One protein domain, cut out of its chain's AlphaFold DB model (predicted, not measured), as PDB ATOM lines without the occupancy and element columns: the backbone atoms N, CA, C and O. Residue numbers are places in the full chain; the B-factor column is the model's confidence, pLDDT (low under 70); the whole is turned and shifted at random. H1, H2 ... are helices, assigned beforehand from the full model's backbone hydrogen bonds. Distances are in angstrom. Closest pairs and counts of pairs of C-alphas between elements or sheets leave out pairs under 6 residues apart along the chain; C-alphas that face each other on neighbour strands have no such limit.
ATOM      1  N   ASP A  46       8.677   2.700 -12.351       91.75
ATOM      2  CA  ASP A  46       7.452   2.189 -12.975       91.75
ATOM      3  C   ASP A  46       6.837   0.980 -12.245       91.75
ATOM      4  O   ASP A  46       5.691   0.627 -12.510       91.75
ATOM      5  N   GLN A  47       7.556   0.377 -11.293       92.25
ATOM      6  CA  GLN A  47       7.095  -0.723 -10.434       92.25
ATOM      7  C   GLN A  47       6.934  -0.305  -8.965       92.25
ATOM      8  O   GLN A  47       6.375  -1.049  -8.158       92.25
ATOM      9  N   ALA A  48       7.375   0.903  -8.597       90.94
ATOM     10  CA  ALA A  48       7.321   1.400  -7.221       90.94
ATOM     11  C   ALA A  48       5.889   1.460  -6.654       90.94
ATOM     12  O   ALA A  48       5.695   1.340  -5.444       90.94
ATOM     13  N   TRP A  49       4.876   1.591  -7.518       92.31
ATOM     14  CA  TRP A  49       3.463   1.609  -7.129       92.31
ATOM     15  C   TRP A  49       3.026   0.337  -6.378       92.31
ATOM     16  O   TRP A  49       2.183   0.433  -5.481       92.31
ATOM     17  N   PHE A  50       3.630  -0.824  -6.671       90.62
ATOM     18  CA  PHE A  50       3.347  -2.097  -5.991       90.62
ATOM     19  C   PHE A  50       3.668  -2.031  -4.490       90.62
ATOM     20  O   PHE A  50       3.005  -2.659  -3.664       90.62
ATOM     21  N   TRP A  51       4.654  -1.217  -4.115       90.00
ATOM     22  CA  TRP A  51       5.105  -1.046  -2.734       90.00
ATOM     23  C   TRP A  51       4.367   0.065  -1.983       90.00
ATOM     24  O   TRP A  51       4.686   0.355  -0.831       90.00
ATOM     25  N   THR A  52       3.364   0.694  -2.600       92.94
ATOM     26  CA  THR A  52       2.532   1.680  -1.905       92.94
ATOM     27  C   THR A  52       1.696   1.012  -0.815       92.94
ATOM     28  O   THR A  52       1.210  -0.108  -0.975       92.94
ATOM     29  N   GLU A  53       1.462   1.723   0.291       93.75
ATOM     30  CA  GLU A  53       0.684   1.201   1.424       93.75
ATOM     31  C   GLU A  53      -0.720   0.742   1.003       93.75
ATOM     32  O   GLU A  53      -1.216  -0.290   1.461       93.75
ATOM     33  N   ARG A  54      -1.351   1.487   0.084       95.88
ATOM     34  CA  ARG A  54      -2.647   1.120  -0.491       95.88
ATOM     35  C   ARG A  54      -2.575  -0.235  -1.192       95.88
ATOM     36  O   ARG A  54      -3.438  -1.066  -0.930       95.88
ATOM     37  N   TRP A  55      -1.586  -0.444  -2.061       96.38
ATOM     38  CA  TRP A  55      -1.455  -1.697  -2.801       96.38
ATOM     39  C   TRP A  55      -1.172  -2.873  -1.872       96.38
ATOM     40  O   TRP A  55      -1.898  -3.859  -1.893       96.38
ATOM     41  N   GLN A  56      -0.208  -2.722  -0.964       97.81
ATOM     42  CA  GLN A  56       0.141  -3.757   0.011       97.81
ATOM     43  C   GLN A  56      -1.032  -4.133   0.930       97.81
ATOM     44  O   GLN A  56      -1.142  -5.279   1.358       97.81
ATOM     45  N   ARG A  57      -1.928  -3.188   1.251       97.25
ATOM     46  CA  ARG A  57      -3.155  -3.491   2.002       97.25
ATOM     47  C   ARG A  57      -4.135  -4.333   1.188       97.25
ATOM     48  O   ARG A  57      -4.686  -5.272   1.746       97.25
ATOM     49  N   MET A  58      -4.347  -4.000  -0.085       96.62
ATOM     50  CA  MET A  58      -5.216  -4.788  -0.968       96.62
ATOM     51  C   MET A  58      -4.645  -6.194  -1.181       96.62
ATOM     52  O   MET A  58      -5.384  -7.162  -1.078       96.62
ATOM     53  N   GLU A  59      -3.328  -6.314  -1.366       97.38
ATOM     54  CA  GLU A  59      -2.651  -7.609  -1.507       97.38
ATOM     55  C   GLU A  59      -2.869  -8.508  -0.283       97.38
ATOM     56  O   GLU A  59      -3.204  -9.680  -0.421       97.38
ATOM     57  N   ARG A  60      -2.758  -7.952   0.934       96.50
ATOM     58  CA  ARG A  60      -3.054  -8.706   2.164       96.50
ATOM     59  C   ARG A  60      -4.503  -9.182   2.227       96.50
ATOM     60  O   ARG A  60      -4.732 -10.320   2.610       96.50
ATOM     61  N   GLN A  61      -5.459  -8.341   1.834       96.38
ATOM     62  CA  GLN A  61      -6.875  -8.723   1.801       96.38
ATOM     63  C   GLN A  61      -7.124  -9.863   0.807       96.38
ATOM     64  O   GLN A  61      -7.782 -10.839   1.149       96.38
ATOM     65  N   VAL A  62      -6.537  -9.781  -0.389       95.69
ATOM     66  CA  VAL A  62      -6.620 -10.853  -1.392       95.69
ATOM     67  C   VAL A  62      -6.003 -12.148  -0.861       95.69
ATOM     68  O   VAL A  62      -6.586 -13.216  -1.023       95.69
ATOM     69  N   GLN A  63      -4.856 -12.068  -0.185       96.69
ATOM     70  CA  GLN A  63      -4.227 -13.236   0.428       96.69
ATOM     71  C   GLN A  63      -5.121 -13.869   1.508       96.69
ATOM     72  O   GLN A  63      -5.285 -15.087   1.528       96.69
ATOM     73  N   GLU A  64      -5.758 -13.057   2.357       97.25
ATOM     74  CA  GLU A  64      -6.739 -13.525   3.345       97.25
ATOM     75  C   GLU A  64      -7.967 -14.175   2.682       97.25
ATOM     76  O   GLU A  64      -8.493 -15.164   3.196       97.25
ATOM     77  N   ASP A  65      -8.432 -13.646   1.547       96.25
ATOM     78  CA  ASP A  65      -9.526 -14.231   0.765       96.25
ATOM     79  C   ASP A  65      -9.133 -15.590   0.175       96.25
ATOM     80  O   ASP A  65      -9.907 -16.545   0.270       96.25
ATOM     81  N   ILE A  66      -7.915 -15.714  -0.362       95.38
ATOM     82  CA  ILE A  66      -7.368 -16.983  -0.864       95.38
ATOM     83  C   ILE A  66      -7.288 -18.017   0.263       95.38
ATOM     84  O   ILE A  66      -7.772 -19.138   0.102       95.38
ATOM     85  N   GLU A  67      -6.710 -17.650   1.407       96.50
ATOM     86  CA  GLU A  67      -6.540 -18.549   2.556       96.50
ATOM     87  C   GLU A  67      -7.876 -18.998   3.150       96.50
ATOM     88  O   GLU A  67      -8.029 -20.154   3.548       96.50
ATOM     89  N   ALA A  68      -8.867 -18.109   3.164       96.38
ATOM     90  CA  ALA A  68     -10.216 -18.423   3.609       96.38
ATOM     91  C   ALA A  68     -11.074 -19.130   2.545       96.38
ATOM     92  O   ALA A  68     -12.243 -19.420   2.807       96.38
ATOM     93  N   GLY A  69     -10.538 -19.380   1.347       94.75
ATOM     94  CA  GLY A  69     -11.273 -19.993   0.242       94.75
ATOM     95  C   GLY A  69     -12.388 -19.114  -0.333       94.75
ATOM     96  O   GLY A  69     -13.262 -19.628  -1.028       94.75
ATOM     97  N   ARG A  70     -12.367 -17.798  -0.080       93.88
ATOM     98  CA  ARG A  70     -13.279 -16.797  -0.664       93.88
ATOM     99  C   ARG A  70     -12.862 -16.443  -2.095       93.88
ATOM    100  O   ARG A  70     -12.750 -15.279  -2.460       93.88
ATOM    101  N   ILE A  71     -12.602 -17.467  -2.900       92.06
ATOM    102  CA  ILE A  71     -12.169 -17.337  -4.287       92.06
ATOM    103  C   ILE A  71     -13.062 -18.175  -5.190       92.06
ATOM    104  O   ILE A  71     -13.432 -19.302  -4.860       92.06
ATOM    105  N   SER A  72     -13.363 -17.635  -6.362       90.25
ATOM    106  CA  SER A  72     -14.053 -18.356  -7.424       90.25
ATOM    107  C   SER A  72     -13.041 -18.736  -8.498       90.25
ATOM    108  O   SER A  72     -12.182 -17.937  -8.873       90.25
ATOM    109  N   ARG A  73     -13.113 -19.977  -8.983       90.56
ATOM    110  CA  ARG A  73     -12.304 -20.457 -10.105       90.56
ATOM    111  C   ARG A  73     -13.243 -20.849 -11.232       90.56
ATOM    112  O   ARG A  73     -14.143 -21.649 -11.015       90.56
ATOM    113  N   TYR A  74     -12.953 -20.337 -12.416       93.75
ATOM    114  CA  TYR A  74     -13.685 -20.627 -13.641       93.75
ATOM    115  C   TYR A  74     -12.769 -21.381 -14.604       93.75
ATOM    116  O   TYR A  74     -11.547 -21.190 -14.583       93.75
ATOM    117  N   GLN A  75     -13.334 -22.278 -15.404       91.50
ATOM    118  CA  GLN A  75     -12.585 -23.081 -16.369       91.50
ATOM    119  C   GLN A  75     -12.280 -22.301 -17.649       91.50
ATOM    120  O   GLN A  75     -11.248 -22.541 -18.279       91.50
ATOM    121  N   ASP A  76     -13.142 -21.348 -18.006       94.12
ATOM    122  CA  ASP A  76     -12.957 -20.473 -19.156       94.12
ATOM    123  C   ASP A  76     -13.546 -19.068 -18.936       94.12
ATOM    124  O   ASP A  76     -14.195 -18.768 -17.933       94.12
ATOM    125  N   VAL A  77     -13.263 -18.179 -19.890       92.81
ATOM    126  CA  VAL A  77     -13.670 -16.770 -19.834       92.81
ATOM    127  C   VAL A  77     -15.189 -16.602 -19.961       92.81
ATOM    128  O   VAL A  77     -15.725 -15.670 -19.375       92.81
ATOM    129  N   HIS A  78     -15.896 -17.482 -20.677       93.62
ATOM    130  CA  HIS A  78     -17.353 -17.375 -20.823       93.62
ATOM    131  C   HIS A  78     -18.049 -17.676 -19.497       93.62
ATOM    132  O   HIS A  78     -18.983 -16.973 -19.123       93.62
ATOM    133  N   GLU A  79     -17.568 -18.682 -18.764       92.50
ATOM    134  CA  GLU A  79     -18.053 -18.996 -17.418       92.50
ATOM    135  C   GLU A  79     -17.817 -17.825 -16.449       92.50
ATOM    136  O   GLU A  79     -18.722 -17.447 -15.705       92.50
ATOM    137  N   ALA A  80     -16.631 -17.209 -16.502       91.12
ATOM    138  CA  ALA A  80     -16.307 -16.047 -15.676       91.12
ATOM    139  C   ALA A  80     -17.180 -14.823 -16.006       91.12
ATOM    140  O   ALA A  80     -17.676 -14.165 -15.096       91.12
ATOM    141  N   LEU A  81     -17.390 -14.528 -17.296       92.88
ATOM    142  CA  LEU A  81     -18.242 -13.418 -17.739       92.88
ATOM    143  C   LEU A  81     -19.694 -13.621 -17.312       92.88
ATOM    144  O   LEU A  81     -20.298 -12.704 -16.769       92.88
ATOM    145  N   LYS A  82     -20.219 -14.839 -17.472       92.38
ATOM    146  CA  LYS A  82     -21.570 -15.168 -17.023       92.38
ATOM    147  C   LYS A  82     -21.738 -14.945 -15.518       92.38
ATOM    148  O   LYS A  82     -22.736 -14.382 -15.091       92.38
ATOM    149  N   ALA A  83     -20.754 -15.351 -14.713       89.00
ATOM    150  CA  ALA A  83     -20.801 -15.141 -13.268       89.00
ATOM    151  C   ALA A  83     -20.779 -13.653 -12.874       89.00
ATOM    152  O   ALA A  83     -21.368 -13.293 -11.858       89.00
ATOM    153  N   LEU A  84     -20.108 -12.800 -13.660       88.62
ATOM    154  CA  LEU A  84     -20.124 -11.349 -13.461       88.62
ATOM    155  C   LEU A  84     -21.496 -10.759 -13.804       88.62
ATOM    156  O   LEU A  84     -22.057 -10.055 -12.971       88.62
ATOM    157  N   GLU A  85     -22.056 -11.106 -14.966       90.62
ATOM    158  CA  GLU A  85     -23.394 -10.665 -15.396       90.62
ATOM    159  C   GLU A  85     -24.476 -11.084 -14.383       90.62
ATOM    160  O   GLU A  85     -25.238 -10.247 -13.903       90.62
ATOM    161  N   ASP A  86     -24.466 -12.352 -13.951       85.25
ATOM    162  CA  ASP A  86     -25.403 -12.887 -12.950       85.25
ATOM    163  C   ASP A  86     -25.263 -12.190 -11.573       85.25
ATOM    164  O   ASP A  86     -26.196 -12.205 -10.767       85.25
ATOM    165  N   SER A  87     -24.102 -11.590 -11.277       75.44
ATOM    166  CA  SER A  87     -23.854 -10.854 -10.028       75.44
ATOM    167  C   SER A  87     -24.270  -9.377 -10.080       75.44
ATOM    168  O   SER A  87     -24.528  -8.793  -9.027       75.44
ATOM    169  N   GLU A  88     -24.373  -8.783 -11.276       62.38
ATOM    170  CA  GLU A  88     -24.826  -7.397 -11.476       62.38
ATOM    171  C   GLU A  88     -26.363  -7.280 -11.460       62.38
ATOM    172  O   GLU A  88     -26.892  -6.275 -10.985       62.38
ATOM    173  N   ASP A  89     -27.087  -8.332 -11.855       55.97
ATOM    174  CA  ASP A  89     -28.564  -8.374 -11.864       55.97
ATOM    175  C   ASP A  89     -29.206  -8.636 -10.477       55.97
ATOM    176  O   ASP A  89     -30.431  -8.671 -10.343       55.97
ATOM    177  N   GLY A  90     -28.398  -8.811  -9.422       52.12
ATOM    178  CA  GLY A  90     -28.848  -9.071  -8.045       52.12
ATOM    179  C   GLY A  90     -28.814  -7.870  -7.091       52.12
ATOM    180  O   GLY A  90     -29.020  -8.056  -5.891       52.12
TER     181      GLY A  90
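AT A GLANCE: This is residues 46 to 90 of the 92 residues of an uncharacterized protein of Chloroflexi bacterium RBG_16_54_18 (UniProt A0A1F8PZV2). The printed part is an open, strung-out arrangement without a shared core: the short helix H1 leads into the long helix H2, and a link without a named element, residues 68 to 76, runs on to the helix H3 at the far end. The printed part has 45 residues with three named helices, in the order H1, H2, H3, and no named strand; the class is all helix. It is only just extended, close to loose, with a radius of gyration of the C-alphas of 14.5 A and spans of 35 by 27 by 23 A.

IN THESE COORDINATES: H1 holds residues 48 to 51, 5.6 A long, and begins at C-alpha 48 (7.321, 1.400, -7.221). H2, residues 53 to 67, is 21.1 A long. H3, residues 77 to 88, is 16.8 A long and ends at C-alpha 88 (-24.826, -7.397, -11.476).

HOW THE PARTS SIT: H1 and H2 are close but not clearly touching; their closest C-alphas, of Phe 50 and Gln 56, are 7.0 A apart. H3 is apart from H1 and H2. In H2 and H3 every O i to N i+4 pair is within hydrogen-bond range; H1 is too short for such a pair.

THE WHOLE: The C-alphas farthest apart, of Asp 46 and Gly 90, are 38.3 A apart. The printed part has no cut. The link H1 to H2 is tight, and H2 to H3 is short. Residues 88 to 90 have pLDDT under 70.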